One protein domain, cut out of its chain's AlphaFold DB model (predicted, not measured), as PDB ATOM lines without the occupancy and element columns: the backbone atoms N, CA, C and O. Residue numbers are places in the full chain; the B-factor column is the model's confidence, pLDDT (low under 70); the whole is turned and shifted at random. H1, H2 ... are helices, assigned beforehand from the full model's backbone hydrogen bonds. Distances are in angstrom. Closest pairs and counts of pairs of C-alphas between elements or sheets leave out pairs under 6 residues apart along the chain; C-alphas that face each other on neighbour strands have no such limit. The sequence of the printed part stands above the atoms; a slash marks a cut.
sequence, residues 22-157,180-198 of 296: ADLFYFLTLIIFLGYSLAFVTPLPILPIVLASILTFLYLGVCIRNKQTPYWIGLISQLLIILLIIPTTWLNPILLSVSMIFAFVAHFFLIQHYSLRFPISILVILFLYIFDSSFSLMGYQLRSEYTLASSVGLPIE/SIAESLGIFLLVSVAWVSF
ATOM      1  N   ALA A  22      32.709  63.905  23.722       68.38
ATOM      2  CA  ALA A  22      31.476  63.313  24.239       68.38
ATOM      3  C   ALA A  22      31.771  62.236  25.295       68.38
ATOM      4  O   ALA A  22      31.172  62.253  26.371       68.38
ATOM      5  N   ASP A  23      32.750  61.371  25.031       70.81
ATOM      6  CA  ASP A  23      33.188  60.324  25.957       70.81
ATOM      7  C   ASP A  23      33.756  60.916  27.257       70.81
ATOM      8  O   ASP A  23      33.445  60.442  28.353       70.81
ATOM      9  N   LEU A  24      34.551  61.988  27.157       70.75
ATOM     10  CA  LEU A  24      35.107  62.689  28.318       70.75
ATOM     11  C   LEU A  24      34.019  63.393  29.135       70.75
ATOM     12  O   LEU A  24      34.047  63.341  30.366       70.75
ATOM     13  N   PHE A  25      33.047  64.026  28.474       71.75
ATOM     14  CA  PHE A  25      31.926  64.666  29.160       71.75
ATOM     15  C   PHE A  25      31.062  63.633  29.885       71.75
ATOM     16  O   PHE A  25      30.771  63.799  31.068       71.75
ATOM     17  N   TYR A  26      30.740  62.521  29.221       74.94
ATOM     18  CA  TYR A  26      30.024  61.400  29.823       74.94
ATOM     19  C   TYR A  26      30.763  60.869  31.058       74.94
ATOM     20  O   TYR A  26      30.181  60.753  32.137       74.94
ATOM     21  N   PHE A  27      32.072  60.647  30.945       76.81
ATOM     22  CA  PHE A  27      32.913  60.242  32.068       76.81
ATOM     23  C   PHE A  27      32.868  61.229  33.246       76.81
ATOM     24  O   PHE A  27      32.726  60.815  34.396       76.81
ATOM     25  N   LEU A  28      32.936  62.535  32.979       77.50
ATOM     26  CA  LEU A  28      32.892  63.558  34.023       77.50
ATOM     27  C   LEU A  28      31.534  63.593  34.735       77.50
ATOM     28  O   LEU A  28      31.487  63.704  35.960       77.50
ATOM     29  N   THR A  29      30.432  63.424  33.997       75.12
ATOM     30  CA  THR A  29      29.101  63.332  34.615       75.12
ATOM     31  C   THR A  29      28.981  62.131  35.543       75.12
ATOM     32  O   THR A  29      28.505  62.284  36.665       75.12
ATOM     33  N   LEU A  30      29.495  60.965  35.135       77.06
ATOM     34  CA  LEU A  30      29.517  59.761  35.967       77.06
ATOM     35  C   LEU A  30      30.240  59.987  37.299       77.06
ATOM     36  O   LEU A  30      29.761  59.533  38.336       77.06
ATOM     37  N   ILE A  31      31.366  60.705  37.291       79.38
ATOM     38  CA  ILE A  31      32.108  61.031  38.518       79.38
ATOM     39  C   ILE A  31      31.276  61.919  39.444       79.38
ATOM     40  O   ILE A  31      31.199  61.643  40.641       79.38
ATOM     41  N   ILE A  32      30.649  62.971  38.905       74.06
ATOM     42  CA  ILE A  32      29.814  63.891  39.695       74.06
ATOM     43  C   ILE A  32      28.659  63.126  40.342       74.06
ATOM     44  O   ILE A  32      28.407  63.286  41.537       74.06
ATOM     45  N   PHE A  33      27.994  62.252  39.586       73.56
ATOM     46  CA  PHE A  33      26.918  61.415  40.109       73.56
ATOM     47  C   PHE A  33      27.388  60.435  41.169       73.56
ATOM     48  O   PHE A  33      26.702  60.264  42.173       73.56
ATOM     49  N   LEU A  34      28.549  59.810  40.974       75.81
ATOM     50  CA  LEU A  34      29.111  58.916  41.975       75.81
ATOM     51  C   LEU A  34      29.375  59.685  43.273       75.81
ATOM     52  O   LEU A  34      28.922  59.256  44.332       75.81
ATOM     53  N   GLY A  35      30.030  60.847  43.192       72.06
ATOM     54  CA  GLY A  35      30.294  61.702  44.350       72.06
ATOM     55  C   GLY A  35      29.014  62.132  45.064       72.06
ATOM     56  O   GLY A  35      28.928  62.020  46.286       72.06
ATOM     57  N   TYR A  36      27.998  62.543  44.300       70.56
ATOM     58  CA  TYR A  36      26.684  62.857  44.849       70.56
ATOM     59  C   TYR A  36      26.090  61.634  45.552       70.56
ATOM     60  O   TYR A  36      25.718  61.729  46.712       70.56
ATOM     61  N   SER A  37      26.036  60.475  44.892       69.88
ATOM     62  CA  SER A  37      25.407  59.276  45.452       69.88
ATOM     63  C   SER A  37      26.061  58.792  46.739       69.88
ATOM     64  O   SER A  37      25.363  58.452  47.690       69.88
ATOM     65  N   LEU A  38      27.395  58.819  46.803       70.06
ATOM     66  CA  LEU A  38      28.144  58.392  47.975       70.06
ATOM     67  C   LEU A  38      27.842  59.270  49.192       70.06
ATOM     68  O   LEU A  38      27.850  58.762  50.307       70.06
ATOM     69  N   ALA A  39      27.490  60.545  49.003       66.94
ATOM     70  CA  ALA A  39      27.100  61.422  50.108       66.94
ATOM     71  C   ALA A  39      25.810  60.978  50.833       66.94
ATOM     72  O   ALA A  39      25.564  61.429  51.950       66.94
ATOM     73  N   PHE A  40      25.003  60.099  50.227       66.56
ATOM     74  CA  PHE A  40      23.722  59.625  50.771       66.56
ATOM     75  C   PHE A  40      23.727  58.137  51.148       66.56
ATOM     76  O   PHE A  40      22.684  57.605  51.520       66.56
ATOM     77  N   VAL A  41      24.861  57.437  51.060       64.25
ATOM     78  CA  VAL A  41      24.947  56.004  51.398       64.25
ATOM     79  C   VAL A  41      25.694  55.818  52.708       64.25
ATOM     80  O   VAL A  41      26.840  56.247  52.850       64.25
ATOM     81  N   THR A  42      25.066  55.117  53.650       62.81
ATOM     82  CA  THR A  42      25.652  54.801  54.953       62.81
ATOM     83  C   THR A  42      25.520  53.314  55.299       62.81
ATOM     84  O   THR A  42      24.415  52.767  55.252       62.81
ATOM     85  N   PRO A  43      26.613  52.650  55.714       74.31
ATOM     86  CA  PRO A  43      27.997  53.136  55.668       74.31
ATOM     87  C   PRO A  43      28.499  53.310  54.224       74.31
ATOM     88  O   PRO A  43      27.955  52.718  53.296       74.31
ATOM     89  N   LEU A  44      29.553  54.105  54.023       77.00
ATOM     90  CA  LEU A  44      30.160  54.257  52.698       77.00
ATOM     91  C   LEU A  44      30.707  52.899  52.203       77.00
ATOM     92  O   LEU A  44      31.511  52.280  52.911       77.00
ATOM     93  N   PRO A  45      30.344  52.435  50.992       81.88
ATOM     94  CA  PRO A  45      30.762  51.138  50.459       81.88
ATOM     95  C   PRO A  45      32.206  51.178  49.920       81.88
ATOM     96  O   PRO A  45      32.470  50.885  48.759       81.88
ATOM     97  N   ILE A  46      33.179  51.536  50.765       85.44
ATOM     98  CA  ILE A  46      34.586  51.730  50.369       85.44
ATOM     99  C   ILE A  46      35.208  50.416  49.885       85.44
ATOM    100  O   ILE A  46      35.823  50.371  48.823       85.44
ATOM    101  N   LEU A  47      35.027  49.333  50.645       88.44
ATOM    102  CA  LEU A  47      35.612  48.030  50.334       88.44
ATOM    103  C   LEU A  47      35.201  47.483  48.948       88.44
ATOM    104  O   LEU A  47      36.100  47.160  48.168       88.44
ATOM    105  N   PRO A  48      33.902  47.388  48.586       87.44
ATOM    106  CA  PRO A  48      33.507  46.908  47.260       87.44
ATOM    107  C   PRO A  48      33.990  47.828  46.127       87.44
ATOM    108  O   PRO A  48      34.373  47.319  45.075       87.44
ATOM    109  N   ILE A  49      34.062  49.150  46.338       88.94
ATOM    110  CA  ILE A  49      34.606  50.099  45.347       88.94
ATOM    111  C   ILE A  49      36.097  49.840  45.103       88.94
ATOM    112  O   ILE A  49      36.538  49.739  43.955       88.94
ATOM    113  N   VAL A  50      36.879  49.690  46.176       91.81
ATOM    114  CA  VAL A  50      38.316  49.401  46.084       91.81
ATOM    115  C   VAL A  50      38.546  48.067  45.373       91.81
ATOM    116  O   VAL A  50      39.336  48.012  44.434       91.81
ATOM    117  N   LEU A  51      37.809  47.013  45.727       92.19
ATOM    118  CA  LEU A  51      37.941  45.710  45.065       92.19
ATOM    119  C   LEU A  51      37.570  45.768  43.577       92.19
ATOM    120  O   LEU A  51      38.321  45.260  42.743       92.19
ATOM    121  N   ALA A  52      36.457  46.419  43.230       91.38
ATOM    122  CA  ALA A  52      36.038  46.582  41.839       91.38
ATOM    123  C   ALA A  52      37.100  47.330  41.019       91.38
ATOM    124  O   ALA A  52      37.451  46.884  39.926       91.38
ATOM    125  N   SER A  53      37.660  48.415  41.571       91.38
ATOM    126  CA  SER A  53      38.714  49.190  40.906       91.38
ATOM    127  C   SER A  53      39.992  48.372  40.684       91.38
ATOM    128  O   SER A  53      40.507  48.339  39.561       91.38
ATOM    129  N   ILE A  54      40.466  47.629  41.691       93.81
ATOM    130  CA  ILE A  54      41.636  46.741  41.564       93.81
ATOM    131  C   ILE A  54      41.411  45.714  40.451       93.81
ATOM    132  O   ILE A  54      42.267  45.548  39.580       93.81
ATOM    133  N   LEU A  55      40.247  45.060  40.430       93.25
ATOM    134  CA  LEU A  55      39.924  44.056  39.415       93.25
ATOM    135  C   LEU A  55      39.881  44.653  38.004       93.25
ATOM    136  O   LEU A  55      40.414  44.044  37.075       93.25
ATOM    137  N   THR A  56      39.329  45.857  37.820       91.12
ATOM    138  CA  THR A  56      39.390  46.535  36.513       91.12
ATOM    139  C   THR A  56      40.801  46.886  36.072       91.12
ATOM    140  O   THR A  56      41.104  46.743  34.889       91.12
ATOM    141  N   PHE A  57      41.676  47.320  36.983       90.44
ATOM    142  CA  PHE A  57      43.072  47.611  36.643       90.44
ATOM    143  C   PHE A  57      43.830  46.341  36.254       90.44
ATOM    144  O   PHE A  57      44.584  46.346  35.279       90.44
ATOM    145  N   LEU A  58      43.587  45.233  36.956       91.75
ATOM    146  CA  LEU A  58      44.130  43.928  36.577       91.75
ATOM    147  C   LEU A  58      43.634  43.508  35.190       91.75
ATOM    148  O   LEU A  58      44.435  43.108  34.343       91.75
ATOM    149  N   TYR A  59      42.335  43.660  34.926       91.06
ATOM    150  CA  TYR A  59      41.748  43.347  33.627       91.06
ATOM    151  C   TYR A  59      42.334  44.206  32.492       91.06
ATOM    152  O   TYR A  59      42.672  43.685  31.426       91.06
ATOM    153  N   LEU A  60      42.541  45.504  32.729       87.88
ATOM    154  CA  LEU A  60      43.243  46.397  31.805       87.88
ATOM    155  C   LEU A  60      44.660  45.875  31.495       87.88
ATOM    156  O   LEU A  60      45.038  45.790  30.326       87.88
ATOM    157  N   GLY A  61      45.421  45.468  32.518       86.69
ATOM    158  CA  GLY A  61      46.754  44.878  32.351       86.69
ATOM    159  C   GLY A  61      46.748  43.612  31.487       86.69
ATOM    160  O   GLY A  61      47.599  43.452  30.607       86.69
ATOM    161  N   VAL A  62      45.749  42.744  31.672       88.06
ATOM    162  CA  VAL A  62      45.543  41.546  30.836       88.06
ATOM    163  C   VAL A  62      45.247  41.926  29.384       88.06
ATOM    164  O   VAL A  62      45.815  41.327  28.468       88.06
ATOM    165  N   CYS A  63      44.404  42.934  29.149       85.06
ATOM    166  CA  CYS A  63      44.076  43.395  27.798       85.06
ATOM    167  C   CYS A  63      45.317  43.915  27.061       85.06
ATOM    168  O   CYS A  63      45.594  43.477  25.942       85.06
ATOM    169  N   ILE A  64      46.100  44.782  27.717       84.19
ATOM    170  CA  ILE A  64      47.330  45.368  27.163       84.19
ATOM    171  C   ILE A  64      48.327  44.271  26.789       84.19
ATOM    172  O   ILE A  64      48.854  44.263  25.674       84.19
ATOM    173  N   ARG A  65      48.552  43.304  27.688       86.75
ATOM    174  CA  ARG A  65      49.455  42.171  27.436       86.75
ATOM    175  C   ARG A  65      49.034  41.361  26.211       86.75
ATOM    176  O   ARG A  65      49.886  40.912  25.449       86.75
ATOM    177  N   ASN A  66      47.730  41.217  25.996       83.44
ATOM    178  CA  ASN A  66      47.161  40.473  24.876       83.44
ATOM    179  C   ASN A  66      46.946  41.325  23.614       83.44
ATOM    180  O   ASN A  66      46.227  40.896  22.712       83.44
ATOM    181  N   LYS A  67      47.558  42.518  23.532       77.44
ATOM    182  CA  LYS A  67      47.450  43.462  22.400       77.44
ATOM    183  C   LYS A  67      46.010  43.848  22.046       77.44
ATOM    184  O   LYS A  67      45.751  44.369  20.963       77.44
ATOM    185  N   GLN A  68      45.076  43.637  22.967       73.38
ATOM    186  CA  GLN A  68      43.782  44.286  22.915       73.38
ATOM    187  C   GLN A  68      44.055  45.710  23.393       73.38
ATOM    188  O   GLN A  68      44.589  45.896  24.482       73.38
ATOM    189  N   THR A  69      43.787  46.721  22.572       63.59
ATOM    190  CA  THR A  69      43.948  48.133  22.938       63.59
ATOM    191  C   THR A  69      42.599  48.677  23.421       63.59
ATOM    192  O   THR A  69      41.917  49.366  22.658       63.59
ATOM    193  N   PRO A  70      42.131  48.338  24.646       68.19
ATOM    194  CA  PRO A  70      40.858  48.847  25.130       68.19
ATOM    195  C   PRO A  70      40.952  50.363  25.254       68.19
ATOM    196  O   PRO A  70      41.997  50.902  25.607       68.19
ATOM    197  N   TYR A  71      39.856  51.060  24.986       73.44
ATOM    198  CA  TYR A  71      39.757  52.482  25.283       73.44
ATOM    199  C   TYR A  71      39.663  52.655  26.807       73.44
ATOM    200  O   TYR A  71      38.681  52.238  27.418       73.44
ATOM    201  N   TRP A  72      40.704  53.215  27.434       74.44
ATOM    202  CA  TRP A  72      40.867  53.222  28.899       74.44
ATOM    203  C   TRP A  72      39.745  54.009  29.585       74.44
ATOM    204  O   TRP A  72      39.164  53.537  30.557       74.44
ATOM    205  N   ILE A  73      39.379  55.164  29.021       71.44
ATOM    206  CA  ILE A  73      38.253  55.989  29.489       71.44
ATOM    207  C   ILE A  73      36.934  55.208  29.374       71.44
ATOM    208  O   ILE A  73      36.099  55.253  30.279       71.44
ATOM    209  N   GLY A  74      36.773  54.414  28.313       74.75
ATOM    210  CA  GLY A  74      35.643  53.499  28.141       74.75
ATOM    211  C   GLY A  74      35.570  52.428  29.229       74.75
ATOM    212  O   GLY A  74      34.506  52.150  29.761       74.75
ATOM    213  N   LEU A  75      36.701  51.849  29.627       81.44
ATOM    214  CA  LEU A  75      36.723  50.820  30.671       81.44
ATOM    215  C   LEU A  75      36.387  51.403  32.052       81.44
ATOM    216  O   LEU A  75      35.589  50.826  32.789       81.44
ATOM    217  N   ILE A  76      36.944  52.569  32.387       81.94
ATOM    218  CA  ILE A  76      36.690  53.224  33.680       81.94
ATOM    219  C   ILE A  76      35.242  53.724  33.761       81.94
ATOM    220  O   ILE A  76      34.588  53.555  34.786       81.94
ATOM    221  N   SER A  77      34.695  54.284  32.682       78.25
ATOM    222  CA  SER A  77      33.277  54.669  32.644       78.25
ATOM    223  C   SER A  77      32.343  53.466  32.795       78.25
ATOM    224  O   SER A  77      31.361  53.573  33.519       78.25
ATOM    225  N   GLN A  78      32.666  52.300  32.224       83.38
ATOM    226  CA  GLN A  78      31.902  51.067  32.468       83.38
ATOM    227  C   GLN A  78      31.927  50.654  33.947       83.38
ATOM    228  O   GLN A  78      30.895  50.244  34.469       83.38
ATOM    229  N   LEU A  79      33.054  50.820  34.650       87.38
ATOM    230  CA  LEU A  79      33.112  50.620  36.105       87.38
ATOM    231  C   LEU A  79      32.237  51.614  36.870       87.38
ATOM    232  O   LEU A  79      31.518  51.218  37.785       87.38
ATOM    233  N   LEU A  80      32.266  52.892  36.501       81.06
ATOM    234  CA  LEU A  80      31.412  53.893  37.140       81.06
ATOM    235  C   LEU A  80      29.925  53.580  36.920       81.06
ATOM    236  O   LEU A  80      29.140  53.670  37.858       81.06
ATOM    237  N   ILE A  81      29.548  53.142  35.715       79.12
ATOM    238  CA  ILE A  81      28.188  52.683  35.399       79.12
ATOM    239  C   ILE A  81      27.794  51.501  36.291       79.12
ATOM    240  O   ILE A  81      26.701  51.508  36.852       79.12
ATOM    241  N   ILE A  82      28.675  50.507  36.446       81.44
ATOM    242  CA  ILE A  82      28.463  49.350  37.331       81.44
ATOM    243  C   ILE A  82      28.137  49.832  38.749       81.44
ATOM    244  O   ILE A  82      27.100  49.471  39.295       81.44
ATOM    245  N   LEU A  83      28.970  50.705  39.319       79.88
ATOM    246  CA  LEU A  83      28.789  51.204  40.686       79.88
ATOM    247  C   LEU A  83      27.524  52.057  40.871       79.88
ATOM    248  O   LEU A  83      26.974  52.084  41.967       79.88
ATOM    249  N   LEU A  84      27.063  52.743  39.822       74.31
ATOM    250  CA  LEU A  84      25.876  53.602  39.872       74.31
ATOM    251  C   LEU A  84      24.562  52.834  39.679       74.31
ATOM    252  O   LEU A  84      23.570  53.147  40.333       74.31
ATOM    253  N   ILE A  85      24.536  51.860  38.764       72.69
ATOM    254  CA  ILE A  85      23.318  51.114  38.402       72.69
ATOM    255  C   ILE A  85      23.011  50.011  39.413       72.69
ATOM    256  O   ILE A  85      21.844  49.692  39.640       72.69
ATOM    257  N   ILE A  86      24.035  49.412  40.019       70.12
ATOM    258  CA  ILE A  86      23.832  48.296  40.940       70.12
ATOM    259  C   ILE A  86      23.109  48.778  42.214       70.12
ATOM    260  O   ILE A  86      23.543  49.747  42.841       70.12
ATOM    261  N   PRO A  87      22.030  48.091  42.643       66.81
ATOM    262  CA  PRO A  87      21.421  48.304  43.948       66.81
ATOM    263  C   PRO A  87      22.439  48.236  45.082       66.81
ATOM    264  O   PRO A  87      23.290  47.347  45.108       66.81
ATOM    265  N   THR A  88      22.314  49.112  46.078       67.00
ATOM    266  CA  THR A  88      23.225  49.130  47.236       67.00
ATOM    267  C   THR A  88      23.289  47.783  47.950       67.00
ATOM    268  O   THR A  88      24.339  47.404  48.456       67.00
ATOM    269  N   THR A  89      22.207  47.007  47.934       65.75
ATOM    270  CA  THR A  89      22.142  45.651  48.500       65.75
ATOM    271  C   THR A  89      23.038  44.635  47.792       65.75
ATOM    272  O   THR A  89      23.366  43.608  48.374       65.75
ATOM    273  N   TRP A  90      23.422  44.886  46.541       73.38
ATOM    274  CA  TRP A  90      24.303  44.021  45.749       73.38
ATOM    275  C   TRP A  90      25.763  44.486  45.761       73.38
ATOM    276  O   TRP A  90      26.623  43.799  45.212       73.38
ATOM    277  N   LEU A  91      26.083  45.587  46.452       76.19
ATOM    278  CA  LEU A  91      27.463  46.023  46.707       76.19
ATOM    279  C   LEU A  91      28.168  45.161  47.771       76.19
ATOM    280  O   LEU A  91      29.090  45.616  48.446       76.19
ATOM    281  N   ASN A  92      27.777  43.895  47.925       84.00
ATOM    282  CA  ASN A  92      28.503  42.962  48.766       84.00
ATOM    283  C   ASN A  92      29.893  42.700  48.142       84.00
ATOM    284  O   ASN A  92      29.975  42.362  46.959       84.00
ATOM    285  N   PRO A  93      30.993  42.832  48.907       87.56
ATOM    286  CA  PRO A  93      32.351  42.725  48.370       87.56
ATOM    287  C   PRO A  93      32.632  41.361  47.726       87.56
ATOM    288  O   PRO A  93      33.352  41.292  46.729       87.56
ATOM    289  N   ILE A  94      32.047  40.283  48.253       89.19
ATOM    290  CA  ILE A  94      32.221  38.924  47.729       89.19
ATOM    291  C   ILE A  94      31.407  38.762  46.445       89.19
ATOM    292  O   ILE A  94      31.950  38.374  45.415       89.19
ATOM    293  N   LEU A  95      30.119  39.114  46.482       87.25
ATOM    294  CA  LEU A  95      29.233  38.972  45.324       87.25
ATOM    295  C   LEU A  95      29.734  39.800  44.129       87.25
ATOM    296  O   LEU A  95      29.852  39.289  43.012       87.25
ATOM    297  N   LEU A  96      30.097  41.064  44.374       89.00
ATOM    298  CA  LEU A  96      30.583  41.968  43.337       89.00
ATOM    299  C   LEU A  96      31.919  41.500  42.753       89.00
ATOM    300  O   LEU A  96      32.059  41.452  41.534       89.00
ATOM    301  N   SER A  97      32.884  41.102  43.584       92.12
ATOM    302  CA  SER A  97      34.188  40.638  43.086       92.12
ATOM    303  C   SER A  97      34.076  39.368  42.241       92.12
ATOM    304  O   SER A  97      34.638  39.318  41.145       92.12
ATOM    305  N   VAL A  98      33.298  38.377  42.688       93.12
ATOM    306  CA  VAL A  98      33.070  37.134  41.932       93.12
ATOM    307  C   VAL A  98      32.376  37.435  40.605       93.12
ATOM    308  O   VAL A  98      32.841  36.987  39.555       93.12
ATOM    309  N   SER A  99      31.319  38.253  40.619       91.75
ATOM    310  CA  SER A  99      30.606  38.624  39.390       91.75
ATOM    311  C   SER A  99      31.502  39.349  38.377       91.75
ATOM    312  O   SER A  99      31.470  39.025  37.191       91.75
ATOM    313  N   MET A 100      32.364  40.261  38.839       92.88
ATOM    314  CA  MET A 100      33.327  40.987  38.007       92.88
ATOM    315  C   MET A 100      34.361  40.053  37.373       92.88
ATOM    316  O   MET A 100      34.627  40.167  36.180       92.88
ATOM    317  N   ILE A 101      34.915  39.096  38.129       94.75
ATOM    318  CA  ILE A 101      35.874  38.115  37.592       94.75
ATOM    319  C   ILE A 101      35.233  37.316  36.454       94.75
ATOM    320  O   ILE A 101      35.809  37.223  35.369       94.75
ATOM    321  N   PHE A 102      34.024  36.790  36.664       94.56
ATOM    322  CA  PHE A 102      33.310  36.036  35.629       94.56
ATOM    323  C   PHE A 102      32.947  36.904  34.423       94.56
ATOM    324  O   PHE A 102      33.140  36.473  33.286       94.56
ATOM    325  N   ALA A 103      32.505  38.144  34.648       92.38
ATOM    326  CA  ALA A 103      32.231  39.091  33.575       92.38
ATOM    327  C   ALA A 103      33.481  39.385  32.737       92.38
ATOM    328  O   ALA A 103      33.400  39.374  31.510       92.38
ATOM    329  N   PHE A 104      34.643  39.587  33.363       91.75
ATOM    330  CA  PHE A 104      35.903  39.826  32.654       91.75
ATOM    331  C   PHE A 104      36.389  38.605  31.883       91.75
ATOM    332  O   PHE A 104      36.824  38.752  30.740       91.75
ATOM    333  N   VAL A 105      36.289  37.407  32.461       92.31
ATOM    334  CA  VAL A 105      36.642  36.157  31.772       92.31
ATOM    335  C   VAL A 105      35.736  35.942  30.561       92.31
ATOM    336  O   VAL A 105      36.233  35.701  29.461       92.31
ATOM    337  N   ALA A 106      34.420  36.094  30.733       90.56
ATOM    338  CA  ALA A 106      33.454  35.967  29.647       90.56
ATOM    339  C   ALA A 106      33.703  37.015  28.558       90.56
ATOM    340  O   ALA A 106      33.791  36.676  27.381       90.56
ATOM    341  N   HIS A 107      33.884  38.279  28.941       89.75
ATOM    342  CA  HIS A 107      34.174  39.362  28.009       89.75
ATOM    343  C   HIS A 107      35.472  39.108  27.226       89.75
ATOM    344  O   HIS A 107      35.493  39.241  26.002       89.75
ATOM    345  N   PHE A 108      36.541  38.671  27.896       87.62
ATOM    346  CA  PHE A 108      37.804  38.326  27.244       87.62
ATOM    347  C   PHE A 108      37.642  37.172  26.247       87.62
ATOM    348  O   PHE A 108      38.110  37.273  25.112       87.62
ATOM    349  N   PHE A 109      36.946  36.103  26.640       88.38
ATOM    350  CA  PHE A 109      36.681  34.945  25.786       88.38
ATOM    351  C   PHE A 109      35.839  35.318  24.557       88.38
ATOM    352  O   PHE A 109      36.158  34.920  23.434       88.38
ATOM    353  N   LEU A 110      34.803  36.139  24.749       84.75
ATOM    354  CA  LEU A 110      33.919  36.615  23.682       84.75
ATOM    355  C   LEU A 110      34.656  37.505  22.677       84.75
ATOM    356  O   LEU A 110      34.427  37.379  21.474       84.75
ATOM    357  N   ILE A 111      35.593  38.336  23.136       81.25
ATOM    358  CA  ILE A 111      36.444  39.125  22.238       81.25
ATOM    359  C   ILE A 111      37.428  38.232  21.478       81.25
ATOM    360  O   ILE A 111      37.550  38.375  20.264       81.25
ATOM    361  N   GLN A 112      38.131  37.327  22.165       81.94
ATOM    362  CA  GLN A 112      39.190  36.507  21.560       81.94
ATOM    363  C   GLN A 112      38.652  35.524  20.517       81.94
ATOM    364  O   GLN A 112      39.190  35.436  19.417       81.94
ATOM    365  N   HIS A 113      37.590  34.790  20.848       82.44
ATOM    366  CA  HIS A 113      37.096  33.704  19.997       82.44
ATOM    367  C   HIS A 113      35.980  34.141  19.053       82.44
ATOM    368  O   HIS A 113      35.830  33.580  17.969       82.44
ATOM    369  N   TYR A 114      35.196  35.143  19.452       78.38
ATOM    370  CA  TYR A 114      33.995  35.541  18.727       78.38
ATOM    371  C   TYR A 114      34.001  37.007  18.304       78.38
ATOM    372  O   TYR A 114      32.978  37.457  17.818       78.38
ATOM    373  N   SER A 115      35.077  37.779  18.494       72.69
ATOM    374  CA  SER A 115      35.117  39.219  18.169       72.69
ATOM    375  C   SER A 115      33.911  40.040  18.681       72.69
ATOM    376  O   SER A 115      33.672  41.157  18.218       72.69
ATOM    377  N   LEU A 116      33.163  39.523  19.668       72.81
ATOM    378  CA  LEU A 116      31.940  40.125  20.190       72.81
ATOM    379  C   LEU A 116      32.304  41.121  21.288       72.81
ATOM    380  O   LEU A 116      32.896  40.764  22.305       72.81
ATOM    381  N   ARG A 117      31.924  42.384  21.085       72.38
ATOM    382  CA  ARG A 117      32.186  43.482  22.023       72.38
ATOM    383  C   ARG A 117      30.941  43.769  22.854       72.38
ATOM    384  O   ARG A 117      30.215  44.723  22.582       72.38
ATOM    385  N   PHE A 118      30.679  42.914  23.837       76.38
ATOM    386  CA  PHE A 118      29.610  43.162  24.801       76.38
ATOM    387  C   PHE A 118      30.012  44.273  25.780       76.38
ATOM    388  O   PHE A 118      31.158  44.302  26.226       76.38
ATOM    389  N   PRO A 119      29.095  45.172  26.167       78.12
ATOM    390  CA  PRO A 119      29.358  46.116  27.247       78.12
ATOM    391  C   PRO A 119      29.553  45.366  28.574       78.12
ATOM    392  O   PRO A 119      28.705  44.580  29.001       78.12
ATOM    393  N   ILE A 120      30.680  45.631  29.235       85.19
ATOM    394  CA  ILE A 120      31.093  44.949  30.471       85.19
ATOM    395  C   ILE A 120      30.051  45.132  31.581       85.19
ATOM    396  O   ILE A 120      29.735  44.169  32.274       85.19
ATOM    397  N   SER A 121      29.467  46.328  31.717       81.31
ATOM    398  CA  SER A 121      28.441  46.619  32.731       81.31
ATOM    399  C   SER A 121      27.258  45.650  32.696       81.31
ATOM    400  O   SER A 121      26.778  45.213  33.737       81.31
ATOM    401  N   ILE A 122      26.836  45.242  31.501       81.62
ATOM    402  CA  ILE A 122      25.694  44.342  31.313       81.62
ATOM    403  C   ILE A 122      26.053  42.911  31.685       81.62
ATOM    404  O   ILE A 122      25.258  42.227  32.325       81.62
ATOM    405  N   LEU A 123      27.261  42.468  31.329       86.38
ATOM    406  CA  LEU A 123      27.764  41.160  31.749       86.38
ATOM    407  C   LEU A 123      27.860  41.078  33.274       86.38
ATOM    408  O   LEU A 123      27.471  40.068  33.853       86.38
ATOM    409  N   VAL A 124      28.316  42.145  33.931       87.56
ATOM    410  CA  VAL A 124      28.392  42.207  35.396       87.56
ATOM    411  C   VAL A 124      27.001  42.122  36.022       87.56
ATOM    412  O   VAL A 124      26.807  41.301  36.911       87.56
ATOM    413  N   ILE A 125      26.017  42.883  35.527       82.62
ATOM    414  CA  ILE A 125      24.622  42.805  36.004       82.62
ATOM    415  C   ILE A 125      24.058  41.385  35.831       82.62
ATOM    416  O   ILE A 125      23.423  40.855  36.744       82.62
ATOM    417  N   LEU A 126      24.325  40.746  34.688       84.31
ATOM    418  CA  LEU A 126      23.891  39.377  34.415       84.31
ATOM    419  C   LEU A 126      24.503  38.376  35.406       84.31
ATOM    420  O   LEU A 126      23.772  37.584  35.999       84.31
ATOM    421  N   PHE A 127      25.819  38.422  35.631       87.12
ATOM    422  CA  PHE A 127      26.476  37.513  36.575       87.12
ATOM    423  C   PHE A 127      26.095  37.797  38.027       87.12
ATOM    424  O   PHE A 127      25.900  36.851  38.783       87.12
ATOM    425  N   LEU A 128      25.927  39.064  38.417       83.00
ATOM    426  CA  LEU A 128      25.422  39.434  39.743       83.00
ATOM    427  C   LEU A 128      24.081  38.776  40.028       83.00
ATOM    428  O   LEU A 128      23.908  38.185  41.088       83.00
ATOM    429  N   TYR A 129      23.160  38.830  39.068       79.25
ATOM    430  CA  TYR A 129      21.866  38.191  39.236       79.25
ATOM    431  C   TYR A 129      21.966  36.667  39.302       79.25
ATOM    432  O   TYR A 129      21.344  36.047  40.165       79.25
ATOM    433  N   ILE A 130      22.723  36.042  38.392       80.62
ATOM    434  CA  ILE A 130      22.891  34.579  38.387       80.62
ATOM    435  C   ILE A 130      23.458  34.125  39.734       80.62
ATOM    436  O   ILE A 130      22.966  33.163  40.319       80.62
ATOM    437  N   PHE A 131      24.437  34.854  40.268       83.75
ATOM    438  CA  PHE A 131      25.011  34.533  41.563       83.75
ATOM    439  C   PHE A 131      24.038  34.810  42.717       83.75
ATOM    440  O   PHE A 131      23.800  33.884  43.484       83.75
ATOM    441  N   ASP A 132      23.397  35.982  42.821       77.44
ATOM    442  CA  ASP A 132      22.410  36.272  43.889       77.44
ATOM    443  C   ASP A 132      21.259  35.249  43.893       77.44
ATOM    444  O   ASP A 132      20.888  34.720  44.941       77.44
ATOM    445  N   SER A 133      20.736  34.889  42.716       73.44
ATOM    446  CA  SER A 133      19.690  33.864  42.585       73.44
ATOM    447  C   SER A 133      20.191  32.466  42.962       73.44
ATOM    448  O   SER A 133      19.532  31.769  43.727       73.44
ATOM    449  N   SER A 134      21.379  32.058  42.511       74.44
ATOM    450  CA  SER A 134      21.946  30.751  42.878       74.44
ATOM    451  C   SER A 134      22.248  30.635  44.377       74.44
ATOM    452  O   SER A 134      21.907  29.626  44.991       74.44
ATOM    453  N   PHE A 135      22.818  31.674  44.993       76.06
ATOM    454  CA  PHE A 135      23.137  31.677  46.418       76.06
ATOM    455  C   PHE A 135      21.874  31.731  47.273       76.06
ATOM    456  O   PHE A 135      21.779  30.987  48.248       76.06
ATOM    457  N   SER A 136      20.871  32.520  46.874       71.38
ATOM    458  CA  SER A 136      19.589  32.559  47.586       71.38
ATOM    459  C   SER A 136      18.847  31.221  47.526       71.38
ATOM    460  O   SER A 136      18.292  30.808  48.542       71.38
ATOM    461  N   LEU A 137      18.913  30.490  46.406       70.69
ATOM    462  CA  LEU A 137      18.388  29.119  46.307       70.69
ATOM    463  C   LEU A 137      19.122  28.130  47.225       70.69
ATOM    464  O   LEU A 137      18.509  27.193  47.729       70.69
ATOM    465  N   MET A 138      20.414  28.349  47.474       74.56
ATOM    466  CA  MET A 138      21.206  27.572  48.439       74.56
ATOM    467  C   MET A 138      21.001  28.023  49.897       74.56
ATOM    468  O   MET A 138      21.590  27.440  50.803       74.56
ATOM    469  N   GLY A 139      20.185  29.055  50.139       70.94
ATOM    470  CA  GLY A 139      19.930  29.620  51.467       70.94
ATOM    471  C   GLY A 139      20.967  30.644  51.944       70.94
ATOM    472  O   GLY A 139      20.858  31.140  53.064       70.94
ATOM    473  N   TYR A 140      21.947  31.007  51.113       75.25
ATOM    474  CA  TYR A 140      22.931  32.046  51.418       75.25
ATOM    475  C   TYR A 140      22.465  33.408  50.889       75.25
ATOM    476  O   TYR A 140      22.270  33.593  49.690       75.25
ATOM    477  N   GLN A 141      22.331  34.401  51.770       75.25
ATOM    478  CA  GLN A 141      21.989  35.771  51.376       75.25
ATOM    479  C   GLN A 141      23.248  36.642  51.334       75.25
ATOM    480  O   GLN A 141      23.641  37.241  52.330       75.25
ATOM    481  N   LEU A 142      23.889  36.730  50.166       69.81
ATOM    482  CA  LEU A 142      25.063  37.588  49.948       69.81
ATOM    483  C   LEU A 142      24.662  39.032  49.616       69.81
ATOM    484  O   LEU A 142      25.101  39.603  48.619       69.81
ATOM    485  N   ARG A 143      23.827  39.629  50.466       74.81
ATOM    486  CA  ARG A 143      23.373  41.019  50.333       74.81
ATOM    487  C   ARG A 143      24.041  41.893  51.383       74.81
ATOM    488  O   ARG A 143      24.370  41.426  52.468       74.81
ATOM    489  N   SER A 144      24.313  43.142  51.039       68.06
ATOM    490  CA  SER A 144      24.920  44.122  51.940       68.06
ATOM    491  C   SER A 144      23.868  45.003  52.610       68.06
ATOM    492  O   SER A 144      22.899  45.415  51.977       68.06
ATOM    493  N   GLU A 145      24.101  45.350  53.875       69.19
ATOM    494  CA  GLU A 145      23.233  46.208  54.698       69.19
ATOM    495  C   GLU A 145      23.524  47.708  54.503       69.19
ATOM    496  O   GLU A 145      23.530  48.497  55.447       69.19
ATOM    497  N   TYR A 146      23.817  48.130  53.272       64.12
ATOM    498  CA  TYR A 146      23.983  49.551  52.979       64.12
ATOM    499  C   TYR A 146      22.612  50.222  52.919       64.12
ATOM    500  O   TYR A 146      21.750  49.829  52.130       64.12
ATOM    501  N   THR A 147      22.427  51.259  53.731       61.12
ATOM    502  CA  THR A 147      21.185  52.035  53.796       61.12
ATOM    503  C   THR A 147      21.387  53.413  53.179       61.12
ATOM    504  O   THR A 147      22.481  53.979  53.226       61.12
ATOM    505  N   LEU A 148      20.334  53.949  52.566       60.00
ATOM    506  CA  LEU A 148      20.323  55.329  52.093       60.00
ATOM    507  C   LEU A 148      19.989  56.238  53.282       60.00
ATOM    508  O   LEU A 148      18.918  56.107  53.874       60.00
ATOM    509  N   ALA A 149      20.899  57.140  53.636       52.69
ATOM    510  CA  ALA A 149      20.685  58.153  54.659       52.69
ATOM    511  C   ALA A 149      20.371  59.506  54.016       52.69
ATOM    512  O   ALA A 149      21.070  59.972  53.115       52.69
ATOM    513  N   SER A 150      19.340  60.181  54.523       54.03
ATOM    514  CA  SER A 150      19.099  61.586  54.204       54.03
ATOM    515  C   SER A 150      20.195  62.451  54.825       54.03
ATOM    516  O   SER A 150      20.307  62.510  56.051       54.03
ATOM    517  N   SER A 151      20.965  63.169  54.013       46.75
ATOM    518  CA  SER A 151      22.131  63.926  54.486       46.75
ATOM    519  C   SER A 151      21.816  65.153  55.363       46.75
ATOM    520  O   SER A 151      22.744  65.801  55.833       46.75
ATOM    521  N   VAL A 152      20.541  65.487  55.628       47.09
ATOM    522  CA  VAL A 152      20.160  66.709  56.380       47.09
ATOM    523  C   VAL A 152      18.921  66.515  57.280       47.09
ATOM    524  O   VAL A 152      18.257  67.478  57.642       47.09
ATOM    525  N   GLY A 153      18.519  65.282  57.612       39.72
ATOM    526  CA  GLY A 153      17.262  65.050  58.360       39.72
ATOM    527  C   GLY A 153      15.985  65.490  57.617       39.72
ATOM    528  O   GLY A 153      14.888  65.408  58.160       39.72
ATOM    529  N   LEU A 154      16.123  65.931  56.364       39.75
ATOM    530  CA  LEU A 154      15.035  66.057  55.411       39.75
ATOM    531  C   LEU A 154      14.682  64.641  54.963       39.75
ATOM    532  O   LEU A 154      15.543  64.004  54.348       39.75
ATOM    533  N   PRO A 155      13.475  64.123  55.245       40.12
ATOM    534  CA  PRO A 155      13.082  62.850  54.672       40.12
ATOM    535  C   PRO A 155      13.255  62.964  53.156       40.12
ATOM    536  O   PRO A 155      12.931  63.989  52.554       40.12
ATOM    537  N   ILE A 156      13.810  61.922  52.540       42.84
ATOM    538  CA  ILE A 156      14.036  61.838  51.084       42.84
ATOM    539  C   ILE A 156      12.722  62.080  50.297       42.84
ATOM    540  O   ILE A 156      12.748  62.354  49.101       42.84
ATOM    541  N   GLU A 157      11.591  62.029  51.002       37.44
ATOM    542  CA  GLU A 157      10.222  62.307  50.581       37.44
ATOM    543  C   GLU A 157       9.865  63.809  50.480       37.44
ATOM    544  O   GLU A 157       8.950  64.150  49.735       37.44
ATOM    545  N   SER A 180      17.878  50.996  43.500       38.94
ATOM    546  CA  SER A 180      19.218  51.334  43.034       38.94
ATOM    547  C   SER A 180      19.424  52.842  43.134       38.94
ATOM    548  O   SER A 180      18.510  53.630  42.916       38.94
ATOM    549  N   ILE A 181      20.641  53.269  43.453       41.62
ATOM    550  CA  ILE A 181      21.023  54.690  43.470       41.62
ATOM    551  C   ILE A 181      20.739  55.362  42.110       41.62
ATOM    552  O   ILE A 181      20.423  56.553  42.050       41.62
ATOM    553  N   ALA A 182      20.794  54.591  41.017       42.31
ATOM    554  CA  ALA A 182      20.374  55.010  39.683       42.31
ATOM    555  C   ALA A 182      18.871  55.325  39.573       42.31
ATOM    556  O   ALA A 182      18.510  56.255  38.846       42.31
ATOM    557  N   GLU A 183      18.010  54.609  40.302       40.59
ATOM    558  CA  GLU A 183      16.564  54.863  40.359       40.59
ATOM    559  C   GLU A 183      16.218  56.104  41.193       40.59
ATOM    560  O   GLU A 183      15.226  56.759  40.887       40.59
ATOM    561  N   SER A 184      17.033  56.479  42.190       44.25
ATOM    562  CA  SER A 184      16.717  57.601  43.090       44.25
ATOM    563  C   SER A 184      17.263  58.970  42.660       44.25
ATOM    564  O   SER A 184      16.867  59.965  43.261       44.25
ATOM    565  N   LEU A 185      18.174  59.060  41.672       41.50
ATOM    566  CA  LEU A 185      18.885  60.323  41.364       41.50
ATOM    567  C   LEU A 185      19.221  60.641  39.895       41.50
ATOM    568  O   LEU A 185      19.375  61.811  39.549       41.50
ATOM    569  N   GLY A 186      19.414  59.655  39.021       39.31
ATOM    570  CA  GLY A 186      20.315  59.857  37.873       39.31
ATOM    571  C   GLY A 186      19.664  60.008  36.507       39.31
ATOM    572  O   GLY A 186      20.268  60.572  35.604       39.31
ATOM    573  N   ILE A 187      18.433  59.539  36.338       46.84
ATOM    574  CA  ILE A 187      17.693  59.616  35.069       46.84
ATOM    575  C   ILE A 187      17.581  61.062  34.564       46.84
ATOM    576  O   ILE A 187      17.718  61.343  33.373       46.84
ATOM    577  N   PHE A 188      17.384  61.997  35.493       44.16
ATOM    578  CA  PHE A 188      16.960  63.362  35.206       44.16
ATOM    579  C   PHE A 188      18.099  64.359  34.936       44.16
ATOM    580  O   PHE A 188      17.860  65.362  34.262       44.16
ATOM    581  N   LEU A 189      19.343  64.074  35.346       41.72
ATOM    582  CA  LEU A 189      20.517  64.872  34.947       41.72
ATOM    583  C   LEU A 189      21.172  64.325  33.656       41.72
ATOM    584  O   LEU A 189      21.713  65.077  32.848       41.72
ATOM    585  N   LEU A 190      20.969  63.036  33.358       42.62
ATOM    586  CA  LEU A 190      21.281  62.429  32.058       42.62
ATOM    587  C   LEU A 190      20.428  62.951  30.899       42.62
ATOM    588  O   LEU A 190      20.941  63.113  29.794       42.62
ATOM    589  N   VAL A 191      19.160  63.283  31.157       47.06
ATOM    590  CA  VAL A 191      18.291  64.001  30.208       47.06
ATOM    591  C   VAL A 191      18.775  65.439  29.973       47.06
ATOM    592  O   VAL A 191      18.718  65.914  28.842       47.06
ATOM    593  N   SER A 192      19.319  66.129  30.983       41.56
ATOM    594  CA  SER A 192      19.824  67.505  30.815       41.56
ATOM    595  C   SER A 192      21.191  67.563  30.117       41.56
ATOM    596  O   SER A 192      21.466  68.507  29.380       41.56
ATOM    597  N   VAL A 193      22.021  66.527  30.263       40.75
ATOM    598  CA  VAL A 193      23.313  66.378  29.564       40.75
ATOM    599  C   VAL A 193      23.148  65.835  28.139       40.75
ATOM    600  O   VAL A 193      23.854  66.285  27.239       40.75
ATOM    601  N   ALA A 194      22.159  64.972  27.887       47.75
ATOM    602  CA  ALA A 194      21.762  64.592  26.529       47.75
ATOM    603  C   ALA A 194      21.276  65.788  25.673       47.75
ATOM    604  O   ALA A 194      21.227  65.680  24.449       47.75
ATOM    605  N   TRP A 195      20.916  66.921  26.293       51.81
ATOM    606  CA  TRP A 195      20.261  68.072  25.655       51.81
ATOM    607  C   TRP A 195      21.174  69.223  25.210       51.81
ATOM    608  O   TRP A 195      20.775  69.980  24.329       51.81
ATOM    609  N   VAL A 196      22.386  69.386  25.753       39.22
ATOM    610  CA  VAL A 196      23.201  70.583  25.446       39.22
ATOM    611  C   VAL A 196      24.216  70.358  24.313       39.22
ATOM    612  O   VAL A 196      24.658  71.335  23.713       39.22
ATOM    613  N   SER A 197      24.583  69.115  23.960       39.53
ATOM    614  CA  SER A 197      25.878  68.925  23.287       39.53
ATOM    615  C   SER A 197      26.041  67.919  22.134       39.53
ATOM    616  O   SER A 197      27.181  67.563  21.949       39.53
ATOM    617  N   PHE A 198      25.068  67.510  21.290       47.59
ATOM    618  CA  PHE A 198      25.324  67.280  19.827       47.59
ATOM    619  C   PHE A 198      24.136  66.734  18.988       47.59
ATOM    620  O   PHE A 198      23.271  65.990  19.439       47.59
TER     621      PHE A 198
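AT A GLANCE: This is residues 22 to 157 and 180 to 198 of the 296 residues of an uncharacterized protein of Leptospira levettii (UniProt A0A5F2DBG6). A flat slab of helices has H3 in its middle: H1 packs on one side of H3, while H2 and H5 pack on it elsewhere and H4 touches both of these. Short H6 packs at the end of H3, H7 is near H1, and the long stretch 138 to 157 has no named element. The printed part has 155 residues, with seven named helices in the order H1 to H7 and no named strand, class all helix. It is compact, with a radius of gyration of the C-alphas of 16.6 A and spans of 52 by 49 by 21 A.

HOW THE PARTS SIT: H4, residues 93 to 114, touches H2, residues 46 to 65, at a shallow tilt of 20 degrees, the same way; their closest C-alphas, of Pro 48 and Pro 93, are 4.5 A apart. H4 touches H5, residues 120 to 137, at a steep tilt of 52 degrees, opposite ways, closest at the C-alphas of Ser 99 and Phe 127, 5.1 A. The hub, H3, residues 72 to 85, forms a helical hairpin with H2, closest at the C-alphas of Thr 56 and Leu 79, 7.5 A. H1, residues 22 to 38, touches H3 at 36 degrees, only just steep, closest at the C-alphas of Phe 27 and Ser 77, 5.6 A. H5 touches H3 with residues 120 to 125 alone, closest at the C-alphas of Ile 82 and Ser 121, 5.3 A. H6, residues 181 to 185, touches H3, closest at the C-alphas of Ile 85 and Ala 182, 5.0 A. H7, residues 187 to 193, touches no helix but is near H1. Every O i to N i+4 pair is within hydrogen-bond range in H1 to H6, and 2 of 3 are in H7.

IN THESE COORDINATES: H1 begins at C-alpha 22 (31.476, 63.313, 24.239) and spans 24.5 A. H2 spans 29.0 A, H3 20.1 A, H4 30.5 A and H5 25.7 A. H6 and H7 are short, and H7 ends at C-alpha 193 (23.313, 66.378, 29.564).

THE WHOLE: The C-alphas farthest apart, of His 113 and Gly 153, are 53.4 A apart. Residues 158 to 179 are not printed, with 16.1 A between C-alphas 157 and 180. Of the links printed whole, none is long. Residues 41 to 42 pair with 147 to 148, antiparallel. The mean pLDDT of the printed part is 73.1, and 45 residues are under 70, among them 144 to 157 and 180 to 198.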